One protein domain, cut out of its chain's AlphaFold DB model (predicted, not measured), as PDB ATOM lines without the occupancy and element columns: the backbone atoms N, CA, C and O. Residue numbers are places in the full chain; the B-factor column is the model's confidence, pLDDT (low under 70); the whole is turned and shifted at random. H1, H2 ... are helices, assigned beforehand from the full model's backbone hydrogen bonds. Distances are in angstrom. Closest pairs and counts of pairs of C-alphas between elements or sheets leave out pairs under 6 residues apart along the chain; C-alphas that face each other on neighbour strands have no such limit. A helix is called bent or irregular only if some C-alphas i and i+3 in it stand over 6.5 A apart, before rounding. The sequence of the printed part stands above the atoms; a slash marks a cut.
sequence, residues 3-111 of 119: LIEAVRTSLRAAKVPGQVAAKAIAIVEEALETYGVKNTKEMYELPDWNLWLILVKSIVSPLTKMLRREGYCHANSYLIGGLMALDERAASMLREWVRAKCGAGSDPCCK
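Overview. This is residues 3 to 111 of the 119 residues of an uncharacterized protein of Pyrodictium occultum (UniProt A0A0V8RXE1). Four helix pieces, H1, H2, the second arm of H4 and H5, lie side by side round a square, each running opposite to its neighbours; H6 packs on the side of H5 and of the first arm of H4, splayed away from them. H3 sits across one end of this body, and the short H7 lies near the other. The printed part has 109 residues with seven named helices, H1 to H7 along the chain, and no named strand; its class is all helix. It is compact, with a radius of gyration of the C-alphas of 13.0 A and spans of 33 by 31 by 22 A.

Along the chain. H1, residues 3 to 13, begins at C-alpha 3 (127.143, 134.203, 220.554) and is 15.3 A long. H2, residues 18 to 34, is 24.1 A long, and H3 is residues 40 to 45. H4, residues 48 to 69, was assigned as one helix by its hydrogen bonds but is bent: C-alphas 58 and 61 are 6.6 A apart. Its arms are H4a, residues 48 to 58, 14.2 A, which begins at C-alpha 48 (128.709, 151.359, 222.718), and H4b, residues 61 to 69, 12.5 A; they stand at a shallow tilt of 18 degrees. H5, residues 75 to 84, is 14.3 A long and H6, residues 88 to 103, is 21.9 A long. H7, residues 108 to 111, ends at C-alpha 111 (152.863, 137.584, 214.729).

Arrangement. H4, taken whole, and H5 are the hubs, touching three helices each. H1 and H2 form a hairpin, opposite ways at a shallow tilt of 18 degrees; their closest C-alphas, of Leu 11 and Ala 21, are 6.3 A apart. H1 touches H5 at a steep tilt of 38 degrees, with the C-alphas of Ser 10 and Leu 79 closest at 5.1 A. H2 touches H4b with residues 20 to 27 alone, closest at the C-alphas of Ala 24 and Leu 63, 6.1 A. H4b and H5, a hairpin, only just touch, with 3 pairs of C-alphas within 8 A, closest those of Thr 64 and Asn 76 at 6.1 A. H6 touches H4a with residues 90 to 97 alone, at a steep tilt of 55 degrees; the C-alphas of Trp 52 and Met 93 are closest, 7.0 A. H3 is close to but not clearly touching H4a, with the C-alphas of Met 43 and Leu 51 closest at 6.4 A. H7 is close to but not clearly touching H6, with the C-alphas of Cys 102 and Cys 110 closest at 5.3 A. Every O i to N i+4 pair is within hydrogen-bond range in H1, H2, H3, H4a, H4b, H5 and H6; H7 is too short for such a pair.

Size, cuts and confidence. The C-alphas farthest apart, of Lys 38 and Gly 105, are 36.2 A apart. The printed part has no cut, and the six links between helices that follow each other are tight. Mean pLDDT of the printed part is 91.3; residues 104 to 108 and residue 111 are under 70.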
ATOM      1  N   LEU A   3     125.760 133.893 220.173       92.69
ATOM      2  CA  LEU A   3     127.143 134.203 220.554       92.69
ATOM      3  C   LEU A   3     127.943 132.951 220.944       92.69
ATOM      4  O   LEU A   3     129.037 132.718 220.437       92.69
ATOM      5  N   ILE A   4     127.372 132.112 221.815       94.88
ATOM      6  CA  ILE A   4     127.980 130.849 222.263       94.88
ATOM      7  C   ILE A   4     128.174 129.900 221.074       94.88
ATOM      8  O   ILE A   4     129.207 129.236 220.966       94.88
ATOM      9  N   GLU A   5     127.208 129.852 220.155       94.75
ATOM     10  CA  GLU A   5     127.299 129.048 218.933       94.75
ATOM     11  C   GLU A   5     128.394 129.548 217.990       94.75
ATOM     12  O   GLU A   5     129.145 128.729 217.454       94.75
ATOM     13  N   ALA A   6     128.548 130.866 217.836       94.81
ATOM     14  CA  ALA A   6     129.623 131.457 217.045       94.81
ATOM     15  C   ALA A   6     131.001 131.125 217.630       94.81
ATOM     16  O   ALA A   6     131.894 130.696 216.896       94.81
ATOM     17  N   VAL A   7     131.166 131.225 218.953       96.44
ATOM     18  CA  VAL A   7     132.410 130.833 219.635       96.44
ATOM     19  C   VAL A   7     132.680 129.341 219.435       96.44
ATOM     20  O   VAL A   7     133.762 128.965 218.986       96.44
ATOM     21  N   ARG A   8     131.689 128.475 219.678       96.25
ATOM     22  CA  ARG A   8     131.826 127.020 219.503       96.25
ATOM     23  C   ARG A   8     132.209 126.648 218.069       96.25
ATOM     24  O   ARG A   8     133.110 125.833 217.864       96.25
ATOM     25  N   THR A   9     131.553 127.257 217.086       96.12
ATOM     26  CA  THR A   9     131.806 127.019 215.657       96.12
ATOM     27  C   THR A   9     133.202 127.486 215.262       96.12
ATOM     28  O   THR A   9     133.932 126.746 214.603       96.12
ATOM     29  N   SER A  10     133.619 128.660 215.741       96.12
ATOM     30  CA  SER A  10     134.949 129.219 215.477       96.12
ATOM     31  C   SER A  10     136.065 128.333 216.028       96.12
ATOM     32  O   SER A  10     137.032 128.027 215.330       96.12
ATOM     33  N   LEU A  11     135.916 127.853 217.265       96.94
ATOM     34  CA  LEU A  11     136.897 126.971 217.902       96.94
ATOM     35  C   LEU A  11     136.962 125.601 217.220       96.94
ATOM     36  O   LEU A  11     138.054 125.067 217.008       96.94
ATOM     37  N   ARG A  12     135.812 125.061 216.800       95.88
ATOM     38  CA  ARG A  12     135.752 123.825 216.010       95.88
ATOM     39  C   ARG A  12     136.466 123.988 214.666       95.88
ATOM     40  O   ARG A  12     137.253 123.120 214.297       95.88
ATOM     41  N   ALA A  13     136.237 125.097 213.960       94.75
ATOM     42  CA  ALA A  13     136.904 125.399 212.691       94.75
ATOM     43  C   ALA A  13     138.430 125.523 212.854       94.75
ATOM     44  O   ALA A  13     139.188 125.054 212.005       94.75
ATOM     45  N   ALA A  14     138.884 126.066 213.985       93.38
ATOM     46  CA  ALA A  14     140.296 126.155 214.353       93.38
ATOM     47  C   ALA A  14     140.905 124.842 214.899       93.38
ATOM     48  O   ALA A  14     142.071 124.837 215.304       93.38
ATOM     49  N   LYS A  15     140.138 123.738 214.916       95.12
ATOM     50  CA  LYS A  15     140.534 122.424 215.459       95.12
ATOM     51  C   LYS A  15     140.973 122.476 216.929       95.12
ATOM     52  O   LYS A  15     141.876 121.752 217.341       95.12
ATOM     53  N   VAL A  16     140.345 123.339 217.726       94.75
ATOM     54  CA  VAL A  16     140.595 123.430 219.170       94.75
ATOM     55  C   VAL A  16     139.933 122.234 219.878       94.75
ATOM     56  O   VAL A  16     138.761 121.957 219.610       94.75
ATOM     57  N   PRO A  17     140.633 121.518 220.781       96.12
ATOM     58  CA  PRO A  17     140.059 120.391 221.511       96.12
ATOM     59  C   PRO A  17     138.846 120.776 222.357       96.12
ATOM     60  O   PRO A  17     138.775 121.877 222.907       96.12
ATOM     61  N   GLY A  18     137.929 119.821 222.546       95.19
ATOM     62  CA  GLY A  18     136.685 120.029 223.296       95.19
ATOM     63  C   GLY A  18     136.893 120.562 224.716       95.19
ATOM     64  O   GLY A  18     136.154 121.441 225.143       95.19
ATOM     65  N   GLN A  19     137.944 120.118 225.412       96.19
ATOM     66  CA  GLN A  19     138.325 120.627 226.738       96.19
ATOM     67  C   GLN A  19     138.601 122.138 226.735       96.19
ATOM     68  O   GLN A  19     138.147 122.860 227.620       96.19
ATOM     69  N   VAL A  20     139.357 122.624 225.751       96.25
ATOM     70  CA  VAL A  20     139.714 124.047 225.640       96.25
ATOM     71  C   VAL A  20     138.505 124.853 225.165       96.25
ATOM     72  O   VAL A  20     138.256 125.951 225.657       96.25
ATOM     73  N   ALA A  21     137.699 124.280 224.266       96.62
ATOM     74  CA  ALA A  21     136.441 124.883 223.851       96.62
ATOM     75  C   ALA A  21     135.455 125.034 225.020       96.62
ATOM     76  O   ALA A  21     134.838 126.085 225.145       96.62
ATOM     77  N   ALA A  22     135.351 124.049 225.914       97.06
ATOM     78  CA  ALA A  22     134.509 124.139 227.105       97.06
ATOM     79  C   ALA A  22     134.940 125.290 228.031       97.06
ATOM     80  O   ALA A  22     134.093 126.065 228.464       97.06
ATOM     81  N   LYS A  23     136.252 125.475 228.251       97.69
ATOM     82  CA  LYS A  23     136.785 126.634 228.997       97.69
ATOM     83  C   LYS A  23     136.400 127.964 228.342       97.69
ATOM     84  O   LYS A  23     136.067 128.918 229.035       97.69
ATOM     85  N   ALA A  24     136.448 128.034 227.011       96.94
ATOM     86  CA  ALA A  24     136.033 129.226 226.279       96.94
ATOM     87  C   ALA A  24     134.543 129.529 226.469       96.94
ATOM     88  O   ALA A  24     134.179 130.680 226.674       96.94
ATOM     89  N   ILE A  25     133.688 128.505 226.413       97.69
ATOM     90  CA  ILE A  25     132.250 128.685 226.627       97.69
ATOM     91  C   ILE A  25     131.967 129.167 228.052       97.69
ATOM     92  O   ILE A  25     131.219 130.125 228.199       97.69
ATOM     93  N   ALA A  26     132.641 128.608 229.061       97.69
ATOM     94  CA  ALA A  26     132.491 129.052 230.446       97.69
ATOM     95  C   ALA A  26     132.815 130.550 230.626       97.69
ATOM     96  O   ALA A  26     132.073 131.254 231.296       97.69
ATOM     97  N   ILE A  27     133.862 131.064 229.962       97.81
ATOM     98  CA  ILE A  27     134.196 132.505 229.972       97.81
ATOM     99  C   ILE A  27     133.052 133.349 229.394       97.81
ATOM    100  O   ILE A  27     132.748 134.426 229.901       97.81
ATOM    101  N   VAL A  28     132.435 132.885 228.305       96.88
ATOM    102  CA  VAL A  28     131.318 133.596 227.670       96.88
ATOM    103  C   VAL A  28     130.100 133.592 228.590       96.88
ATOM    104  O   VAL A  28     129.479 134.632 228.764       96.88
ATOM    105  N   GLU A  29     129.770 132.446 229.181       96.00
ATOM    106  CA  GLU A  29     128.638 132.301 230.101       96.00
ATOM    107  C   GLU A  29     128.813 133.177 231.348       96.00
ATOM    108  O   GLU A  29     127.915 133.957 231.659       96.00
ATOM    109  N   GLU A  30     129.990 133.148 231.978       96.94
ATOM    110  CA  GLU A  30     130.325 133.983 233.139       96.94
ATOM    111  C   GLU A  30     130.206 135.481 232.819       96.94
ATOM    112  O   GLU A  30     129.646 136.253 233.600       96.94
ATOM    113  N   ALA A  31     130.692 135.910 231.648       96.06
ATOM    114  CA  ALA A  31     130.556 137.295 231.219       96.06
ATOM    115  C   ALA A  31     129.080 137.682 231.040       96.06
ATOM    116  O   ALA A  31     128.654 138.724 231.527       96.06
ATOM    117  N   LEU A  32     128.277 136.855 230.372       94.81
ATOM    118  CA  LEU A  32     126.859 137.153 230.154       94.81
ATOM    119  C   LEU A  32     126.083 137.218 231.473       94.81
ATOM    120  O   LEU A  32     125.281 138.133 231.656       94.81
ATOM    121  N   GLU A  33     126.364 136.302 232.400       95.44
ATOM    122  CA  GLU A  33     125.774 136.287 233.737       95.44
ATOM    123  C   GLU A  33     126.152 137.545 234.531       95.44
ATOM    124  O   GLU A  33     125.272 138.224 235.063       95.44
ATOM    125  N   THR A  34     127.435 137.924 234.524       95.88
ATOM    126  CA  THR A  34     127.956 139.109 235.231       95.88
ATOM    127  C   THR A  34     127.246 140.400 234.818       95.88
ATOM    128  O   THR A  34     127.015 141.278 235.650       95.88
ATOM    129  N   TYR A  35     126.895 140.531 233.537       93.81
ATOM    130  CA  TYR A  35     126.226 141.722 233.001       93.81
ATOM    131  C   TYR A  35     124.710 141.547 232.823       93.81
ATOM    132  O   TYR A  35     124.062 142.441 232.283       93.81
ATOM    133  N   GLY A  36     124.134 140.427 233.270       93.12
ATOM    134  CA  GLY A  36     122.694 140.167 233.190       93.12
ATOM    135  C   GLY A  36     122.140 140.050 231.764       93.12
ATOM    136  O   GLY A  36     120.949 140.276 231.562       93.12
ATOM    137  N   VAL A  37     122.977 139.707 230.780       93.31
ATOM    138  CA  VAL A  37     122.596 139.612 229.362       93.31
ATOM    139  C   VAL A  37     121.870 138.294 229.110       93.31
ATOM    140  O   VAL A  37     122.466 137.220 229.202       93.31
ATOM    141  N   LYS A  38     120.588 138.353 228.736       87.94
ATOM    142  CA  LYS A  38     119.762 137.143 228.549       87.94
ATOM    143  C   LYS A  38     119.822 136.593 227.132       87.94
ATOM    144  O   LYS A  38     119.568 135.410 226.908       87.94
ATOM    145  N   ASN A  39     120.095 137.449 226.152       88.81
ATOM    146  CA  ASN A  39     120.204 137.052 224.756       88.81
ATOM    147  C   ASN A  39     121.150 137.978 223.979       88.81
ATOM    148  O   ASN A  39     121.432 139.102 224.386       88.81
ATOM    149  N   THR A  40     121.638 137.505 222.829       88.06
ATOM    150  CA  THR A  40     122.608 138.262 222.027       88.06
ATOM    151  C   THR A  40     122.035 139.572 221.471       88.06
ATOM    152  O   THR A  40     122.770 140.543 221.333       88.06
ATOM    153  N   LYS A  41     120.732 139.615 221.159       89.25
ATOM    154  CA  LYS A  41     120.088 140.810 220.597       89.25
ATOM    155  C   LYS A  41     120.106 141.965 221.599       89.25
ATOM    156  O   LYS A  41     120.539 143.053 221.249       89.25
ATOM    157  N   GLU A  42     119.733 141.689 222.847       90.19
ATOM    158  CA  GLU A  42     119.800 142.642 223.961       90.19
ATOM    159  C   GLU A  42     121.210 143.229 224.102       90.19
ATOM    160  O   GLU A  42     121.365 144.441 224.201       90.19
ATOM    161  N   MET A  43     122.246 142.388 224.022       92.31
ATOM    162  CA  MET A  43     123.640 142.836 224.094       92.31
ATOM    163  C   MET A  43     123.989 143.862 223.006       92.31
ATOM    164  O   MET A  43     124.650 144.857 223.294       92.31
ATOM    165  N   TYR A  44     123.560 143.628 221.761       91.56
ATOM    166  CA  TYR A  44     123.842 144.521 220.632       91.56
ATOM    167  C   TYR A  44     122.968 145.783 220.612       91.56
ATOM    168  O   TYR A  44     123.277 146.731 219.891       91.56
ATOM    169  N   GLU A  45     121.918 145.857 221.424       91.88
ATOM    170  CA  GLU A  45     121.107 147.069 221.602       91.88
ATOM    171  C   GLU A  45     121.680 148.007 222.682       91.88
ATOM    172  O   GLU A  45     121.278 149.166 222.774       91.88
ATOM    173  N   LEU A  46     122.659 147.545 223.469       93.62
ATOM    174  CA  LEU A  46     123.297 148.347 224.514       93.62
ATOM    175  C   LEU A  46     124.134 149.508 223.946       93.62
ATOM    176  O   LEU A  46     124.712 149.383 222.866       93.62
ATOM    177  N   PRO A  47     124.312 150.607 224.704       95.19
ATOM    178  CA  PRO A  47     125.245 151.670 224.339       95.19
ATOM    179  C   PRO A  47     126.659 151.143 224.069       95.19
ATOM    180  O   PRO A  47     127.095 150.162 224.677       95.19
ATOM    181  N   ASP A  48     127.405 151.832 223.205       94.00
ATOM    182  CA  ASP A  48     128.709 151.359 222.718       94.00
ATOM    183  C   ASP A  48     129.702 151.025 223.826       94.00
ATOM    184  O   ASP A  48     130.407 150.021 223.757       94.00
ATOM    185  N   TRP A  49     129.720 151.828 224.888       94.31
ATOM    186  CA  TRP A  49     130.569 151.579 226.047       94.31
ATOM    187  C   TRP A  49     130.246 150.245 226.739       94.31
ATOM    188  O   TRP A  49     131.149 149.484 227.084       94.31
ATOM    189  N   ASN A  50     128.960 149.929 226.907       95.19
ATOM    190  CA  ASN A  50     128.503 148.684 227.520       95.19
ATOM    191  C   ASN A  50     128.787 147.485 226.615       95.19
ATOM    192  O   ASN A  50     129.322 146.481 227.086       95.19
ATOM    193  N   LEU A  51     128.489 147.612 225.317       95.19
ATOM    194  CA  LEU A  51     128.805 146.578 224.338       95.19
ATOM    195  C   LEU A  51     130.312 146.293 224.323       95.19
ATOM    196  O   LEU A  51     130.720 145.134 224.371       95.19
ATOM    197  N   TRP A  52     131.148 147.330 224.340       95.19
ATOM    198  CA  TRP A  52     132.598 147.178 224.385       95.19
ATOM    199  C   TRP A  52     133.080 146.509 225.678       95.19
ATOM    200  O   TRP A  52     133.933 145.618 225.632       95.19
ATOM    201  N   LEU A  53     132.534 146.889 226.837       96.12
ATOM    202  CA  LEU A  53     132.871 146.249 228.110       96.12
ATOM    203  C   LEU A  53     132.552 144.750 228.083       96.12
ATOM    204  O   LEU A  53     133.406 143.931 228.417       96.12
ATOM    205  N   ILE A  54     131.360 144.378 227.631       96.00
ATOM    206  CA  ILE A  54     130.937 142.977 227.604       96.00
ATOM    207  C   ILE A  54     131.741 142.208 226.550       96.00
ATOM    208  O   ILE A  54     132.454 141.254 226.865       96.00
ATOM    209  N   LEU A  55     131.679 142.649 225.295       95.88
ATOM    210  CA  LEU A  55     132.251 141.923 224.169       95.88
ATOM    211  C   LEU A  55     133.778 141.942 224.194       95.88
ATOM    212  O   LEU A  55     134.416 140.898 224.089       95.88
ATOM    213  N   VAL A  56     134.394 143.115 224.323       95.31
ATOM    214  CA  VAL A  56     135.845 143.246 224.166       95.31
ATOM    215  C   VAL A  56     136.564 142.923 225.469       95.31
ATOM    216  O   VAL A  56     137.505 142.122 225.473       95.31
ATOM    217  N   LYS A  57     136.158 143.544 226.582       95.81
ATOM    218  CA  LYS A  57     136.875 143.403 227.858       95.81
ATOM    219  C   LYS A  57     136.589 142.092 228.570       95.81
ATOM    220  O   LYS A  57     137.543 141.528 229.109       95.81
ATOM    221  N   SER A  58     135.350 141.616 228.531       96.88
ATOM    222  CA  SER A  58     134.918 140.454 229.317       96.88
ATOM    223  C   SER A  58     134.849 139.158 228.509       96.88
ATOM    224  O   SER A  58     134.977 138.087 229.089       96.88
ATOM    225  N   ILE A  59     134.762 139.230 227.176       96.44
ATOM    226  CA  ILE A  59     134.733 138.034 226.319       96.44
ATOM    227  C   ILE A  59     136.014 137.905 225.489       96.44
ATOM    228  O   ILE A  59     136.831 137.020 225.742       96.44
ATOM    229  N   VAL A  60     136.246 138.788 224.519       95.19
ATOM    230  CA  VAL A  60     137.321 138.615 223.525       95.19
ATOM    231  C   VAL A  60     138.706 138.640 224.168       95.19
ATOM    232  O   VAL A  60     139.502 137.730 223.950       95.19
ATOM    233  N   SER A  61     139.006 139.633 225.008       94.56
ATOM    234  CA  SER A  61     140.313 139.726 225.671       94.56
ATOM    235  C   SER A  61     140.617 138.504 226.563       94.56
ATOM    236  O   SER A  61     141.714 137.944 226.442       94.56
ATOM    237  N   PRO A  62     139.699 138.046 227.438       96.38
ATOM    238  CA  PRO A  62     139.880 136.818 228.210       96.38
ATOM    239  C   PRO A  62     140.033 135.568 227.341       96.38
ATOM    240  O   PRO A  62     140.964 134.795 227.575       96.38
ATOM    241  N   LEU A  63     139.214 135.408 226.297       96.06
ATOM    242  CA  LEU A  63     139.329 134.287 225.362       96.06
ATOM    243  C   LEU A  63     140.692 134.266 224.667       96.06
ATOM    244  O   LEU A  63     141.351 133.230 224.649       96.06
ATOM    245  N   THR A  64     141.170 135.408 224.173       93.06
ATOM    246  CA  THR A  64     142.490 135.521 223.541       93.06
ATOM    247  C   THR A  64     143.619 135.151 224.501       93.06
ATOM    248  O   THR A  64     144.542 134.424 224.124       93.06
ATOM    249  N   LYS A  65     143.547 135.594 225.764       92.94
ATOM    250  CA  LYS A  65     144.529 135.219 226.795       92.94
ATOM    251  C   LYS A  65     144.484 133.724 227.107       92.94
ATOM    252  O   LYS A  65     145.541 133.115 227.254       92.94
ATOM    253  N   MET A  66     143.287 133.150 227.220       95.38
ATOM    254  CA  MET A  66     143.087 131.727 227.491       95.38
ATOM    255  C   MET A  66     143.639 130.882 226.340       95.38
ATOM    256  O   MET A  66     144.518 130.055 226.567       95.38
ATOM    257  N   LEU A  67     143.241 131.173 225.099       93.31
ATOM    258  CA  LEU A  67     143.728 130.468 223.914       93.31
ATOM    259  C   LEU A  67     145.249 130.551 223.797       93.31
ATOM    260  O   LEU A  67     145.891 129.548 223.507       93.31
ATOM    261  N   ARG A  68     145.852 131.706 224.099       90.81
ATOM    262  CA  ARG A  68     147.312 131.845 224.149       90.81
ATOM    263  C   ARG A  68     147.952 130.930 225.195       90.81
ATOM    264  O   ARG A  68     148.943 130.278 224.883       90.81
ATOM    265  N   ARG A  69     147.424 130.897 226.423       92.69
ATOM    266  CA  ARG A  69     147.955 130.058 227.517       92.69
ATOM    267  C   ARG A  69     147.866 128.568 227.194       92.69
ATOM    268  O   ARG A  69     148.766 127.824 227.552       92.69
ATOM    269  N   GLU A  70     146.819 128.163 226.487       92.94
ATOM    270  CA  GLU A  70     146.611 126.779 226.053       92.94
ATOM    271  C   GLU A  70     147.366 126.443 224.744       92.94
ATOM    272  O   GLU A  70     147.316 125.305 224.292       92.94
ATOM    273  N   GLY A  71     148.066 127.403 224.120       90.25
ATOM    274  CA  GLY A  71     148.859 127.182 222.899       90.25
ATOM    275  C   GLY A  71     148.098 127.324 221.570       90.25
ATOM    276  O   GLY A  71     148.628 126.979 220.519       90.25
ATOM    277  N   TYR A  72     146.884 127.876 221.580       91.62
ATOM    278  CA  TYR A  72     145.982 128.009 220.427       91.62
ATOM    279  C   TYR A  72     145.893 129.445 219.884       91.62
ATOM    280  O   TYR A  72     144.812 129.927 219.548       91.62
ATOM    281  N   CYS A  73     147.020 130.155 219.759       88.06
ATOM    282  CA  CYS A  73     147.031 131.516 219.195       88.06
ATOM    283  C   CYS A  73     146.378 131.605 217.801       88.06
ATOM    284  O   CYS A  73     145.769 132.624 217.479       88.06
ATOM    285  N   HIS A  74     146.482 130.558 216.972       87.50
ATOM    286  CA  HIS A  74     145.867 130.516 215.639       87.50
ATOM    287  C   HIS A  74     144.336 130.532 215.680       87.50
ATOM    288  O   HIS A  74     143.713 130.950 214.711       87.50
ATOM    289  N   ALA A  75     143.720 130.108 216.785       91.81
ATOM    290  CA  ALA A  75     142.269 130.107 216.933       91.81
ATOM    291  C   ALA A  75     141.691 131.520 217.116       91.81
ATOM    292  O   ALA A  75     140.500 131.721 216.884       91.81
ATOM    293  N   ASN A  76     142.518 132.513 217.465       90.19
ATOM    294  CA  ASN A  76     142.066 133.894 217.638       90.19
ATOM    295  C   ASN A  76     141.500 134.497 216.351       90.19
ATOM    296  O   ASN A  76     140.489 135.186 216.418       90.19
ATOM    297  N   SER A  77     142.096 134.227 215.183       88.19
ATOM    298  CA  SER A  77     141.578 134.766 213.917       88.19
ATOM    299  C   SER A  77     140.197 134.201 213.582       88.19
ATOM    300  O   SER A  77     139.333 134.936 213.117       88.19
ATOM    301  N   TYR A  78     139.972 132.914 213.868       92.94
ATOM    302  CA  TYR A  78     138.667 132.273 213.695       92.94
ATOM    303  C   TYR A  78     137.640 132.849 214.664       92.94
ATOM    304  O   TYR A  78     136.541 133.193 214.248       92.94
ATOM    305  N   LEU A  79     138.013 132.981 215.941       94.12
ATOM    306  CA  LEU A  79     137.153 133.547 216.974       94.12
ATOM    307  C   LEU A  79     136.730 134.978 216.629       94.12
ATOM    308  O   LEU A  79     135.543 135.279 216.626       94.12
ATOM    309  N   ILE A  80     137.694 135.847 216.326       92.81
ATOM    310  CA  ILE A  80     137.430 137.253 216.010       92.81
ATOM    311  C   ILE A  80     136.575 137.352 214.746       92.81
ATOM    312  O   ILE A  80     135.548 138.023 214.776       92.81
ATOM    313  N   GLY A  81     136.932 136.634 213.675       90.88
ATOM    314  CA  GLY A  81     136.149 136.625 212.437       90.88
ATOM    315  C   GLY A  81     134.712 136.137 212.643       90.88
ATOM    316  O   GLY A  81     133.774 136.755 212.148       90.88
ATOM    317  N   GLY A  82     134.518 135.078 213.436       92.38
ATOM    318  CA  GLY A  82     133.189 134.562 213.764       92.38
ATOM    319  C   GLY A  82     132.337 135.543 214.571       92.38
ATOM    320  O   GLY A  82     131.132 135.617 214.354       92.38
ATOM    321  N   LEU A  83     132.947 136.324 215.467       93.44
ATOM    322  CA  LEU A  83     132.250 137.358 216.237       93.44
ATOM    323  C   LEU A  83     131.926 138.601 215.398       93.44
ATOM    324  O   LEU A  83     130.857 139.179 215.565       93.44
ATOM    325  N   MET A  84     132.816 138.991 214.481       93.50
ATOM    326  CA  MET A  84     132.582 140.100 213.548       93.50
ATOM    327  C   MET A  84     131.409 139.824 212.597       93.50
ATOM    328  O   MET A  84     130.735 140.754 212.179       93.50
ATOM    329  N   ALA A  85     131.133 138.558 212.283       92.25
ATOM    330  CA  ALA A  85     130.018 138.178 211.415       92.25
ATOM    331  C   ALA A  85     128.629 138.309 212.073       92.25
ATOM    332  O   ALA A  85     127.622 138.136 211.390       92.25
ATOM    333  N   LEU A  86     128.554 138.564 213.386       90.94
ATOM    334  CA  LEU A  86     127.283 138.621 214.112       90.94
ATOM    335  C   LEU A  86     126.619 140.001 214.080       90.94
ATOM    336  O   LEU A  86     125.394 140.071 214.088       90.94
ATOM    337  N   ASP A  87     127.410 141.075 214.089       93.06
ATOM    338  CA  ASP A  87     126.927 142.455 214.165       93.06
ATOM    339  C   ASP A  87     128.001 143.439 213.666       93.06
ATOM    340  O   ASP A  87     129.171 143.345 214.047       93.06
ATOM    341  N   GLU A  88     127.614 144.406 212.828       91.75
ATOM    342  CA  GLU A  88     128.553 145.348 212.193       91.75
ATOM    343  C   GLU A  88     129.174 146.325 213.210       91.75
ATOM    344  O   GLU A  88     130.348 146.697 213.097       91.75
ATOM    345  N   ARG A  89     128.418 146.714 214.247       93.25
ATOM    346  CA  ARG A  89     128.897 147.633 215.291       93.25
ATOM    347  C   ARG A  89     129.944 146.939 216.159       93.25
ATOM    348  O   ARG A  89     131.037 147.472 216.367       93.25
ATOM    349  N   ALA A  90     129.663 145.702 216.562       91.50
ATOM    350  CA  ALA A  90     130.627 144.807 217.190       91.50
ATOM    351  C   ALA A  90     131.863 144.587 216.303       91.50
ATOM    352  O   ALA A  90     132.993 144.629 216.797       91.50
ATOM    353  N   ALA A  91     131.679 144.410 214.992       93.62
ATOM    354  CA  ALA A  91     132.781 144.228 214.056       93.62
ATOM    355  C   ALA A  91     133.715 145.444 213.991       93.62
ATOM    356  O   ALA A  91     134.936 145.280 213.940       93.62
ATOM    357  N   SER A  92     133.171 146.665 214.020       94.00
ATOM    358  CA  SER A  92     133.972 147.895 214.099       94.00
ATOM    359  C   SER A  92     134.820 147.936 215.377       94.00
ATOM    360  O   SER A  92     136.038 148.111 215.309       94.00
ATOM    361  N   MET A  93     134.212 147.663 216.539       94.44
ATOM    362  CA  MET A  93     134.919 147.641 217.829       94.44
ATOM    363  C   MET A  93     136.036 146.593 217.875       94.44
ATOM    364  O   MET A  93     137.122 146.844 218.403       94.44
ATOM    365  N   LEU A  94     135.784 145.403 217.321       93.56
ATOM    366  CA  LEU A  94     136.773 144.330 217.267       93.56
ATOM    367  C   LEU A  94     137.946 144.691 216.353       93.56
ATOM    368  O   LEU A  94     139.090 144.456 216.737       93.56
ATOM    369  N   ARG A  95     137.695 145.316 215.193       92.38
ATOM    370  CA  ARG A  95     138.758 145.803 214.296       92.38
ATOM    371  C   ARG A  95     139.665 146.810 214.992       92.38
ATOM    372  O   ARG A  95     140.888 146.671 214.939       92.38
ATOM    373  N   GLU A  96     139.088 147.787 215.687       91.81
ATOM    374  CA  GLU A  96     139.857 148.774 216.452       91.81
ATOM    375  C   GLU A  96     140.686 148.121 217.561       91.81
ATOM    376  O   GLU A  96     141.881 148.401 217.702       91.81
ATOM    377  N   TRP A  97     140.083 147.195 218.310       90.81
ATOM    378  CA  TRP A  97     140.777 146.470 219.368       90.81
ATOM    379  C   TRP A  97     141.943 145.630 218.832       90.81
ATOM    380  O   TRP A  97     143.042 145.681 219.392       90.81
ATOM    381  N   VAL A  98     141.744 144.902 217.726       89.50
ATOM    382  CA  VAL A  98     142.803 144.132 217.054       89.50
ATOM    383  C   VAL A  98     143.915 145.055 216.573       89.50
ATOM    384  O   VAL A  98     145.086 144.779 216.833       89.50
ATOM    385  N   ARG A  99     143.576 146.182 215.936       88.50
ATOM    386  CA  ARG A  99     144.560 147.164 215.461       88.50
ATOM    387  C   ARG A  99     145.413 147.701 216.606       88.50
ATOM    388  O   ARG A  99     146.634 147.737 216.479       88.50
ATOM    389  N   ALA A 100     144.797 148.056 217.733       86.31
ATOM    390  CA  ALA A 100     145.510 148.528 218.917       86.31
ATOM    391  C   ALA A 100     146.414 147.439 219.524       86.31
ATOM    392  O   ALA A 100     147.552 147.709 219.910       86.31
ATOM    393  N   LYS A 101     145.936 146.190 219.583       82.56
ATOM    394  CA  LYS A 101     146.693 145.054 220.129       82.56
ATOM    395  C   LYS A 101     147.888 144.662 219.267       82.56
ATOM    396  O   LYS A 101     148.998 144.507 219.786       82.56
ATOM    397  N   CYS A 102     147.660 144.506 217.969       79.88
ATOM    398  CA  CYS A 102     148.663 144.032 217.027       79.88
ATOM    399  C   CYS A 102     149.613 145.142 216.568       79.88
ATOM    400  O   CYS A 102     150.804 144.883 216.411       79.88
ATOM    401  N   GLY A 103     149.133 146.384 216.430       71.12
ATOM    402  CA  GLY A 103     149.954 147.534 216.037       71.12
ATOM    403  C   GLY A 103     151.067 147.865 217.035       71.12
ATOM    404  O   GLY A 103     152.128 148.328 216.639       71.12
ATOM    405  N   ALA A 104     150.874 147.547 218.319       66.69
ATOM    406  CA  ALA A 104     151.898 147.710 219.351       66.69
ATOM    407  C   ALA A 104     152.970 146.596 219.356       66.69
ATOM    408  O   ALA A 104     153.860 146.615 220.203       66.69
ATOM    409  N   GLY A 105     152.857 145.567 218.501       64.75
ATOM    410  CA  GLY A 105     153.782 144.421 218.465       64.75
ATOM    411  C   GLY A 105     153.818 143.575 219.750       64.75
ATOM    412  O   GLY A 105     154.684 142.714 219.909       64.75
ATOM    413  N   SER A 106     152.883 143.830 220.669       62.31
ATOM    414  CA  SER A 106     152.897 143.333 222.049       62.31
ATOM    415  C   SER A 106     152.266 141.949 222.217       62.31
ATOM    416  O   SER A 106     152.547 141.249 223.194       62.31
ATOM    417  N   ASP A 107     151.427 141.529 221.269       69.25
ATOM    418  CA  ASP A 107     150.758 140.237 221.326       69.25
ATOM    419  C   ASP A 107     151.449 139.223 220.393       69.25
ATOM    420  O   ASP A 107     151.452 139.401 219.173       69.25
ATOM    421  N   PRO A 108     152.043 138.137 220.922       68.50
ATOM    422  CA  PRO A 108     152.680 137.114 220.100       68.50
ATOM    423  C   PRO A 108     151.682 136.364 219.214       68.50
ATOM    424  O   PRO A 108     152.091 135.826 218.187       68.50
ATOM    425  N   CYS A 109     150.385 136.363 219.545       74.12
ATOM    426  CA  CYS A 109     149.380 135.805 218.651       74.12
ATOM    427  C   CYS A 109     149.200 136.664 217.383       74.12
ATOM    428  O   CYS A 109     148.813 136.112 216.358       74.12
ATOM    429  N   CYS A 110     149.562 137.959 217.417       72.75
ATOM    430  CA  CYS A 110     149.537 138.866 216.261       72.75
ATOM    431  C   CYS A 110     150.667 138.625 215.242       72.75
ATOM    432  O   CYS A 110     150.583 139.076 214.102       72.75
ATOM    433  N   LYS A 111     151.732 137.904 215.624       60.47
ATOM    434  CA  LYS A 111     152.863 137.584 214.729       60.47
ATOM    435  C   LYS A 111     152.579 136.412 213.788       60.47
ATOM    436  O   LYS A 111     153.388 136.128 212.909       60.47
TER     437      LYS A 111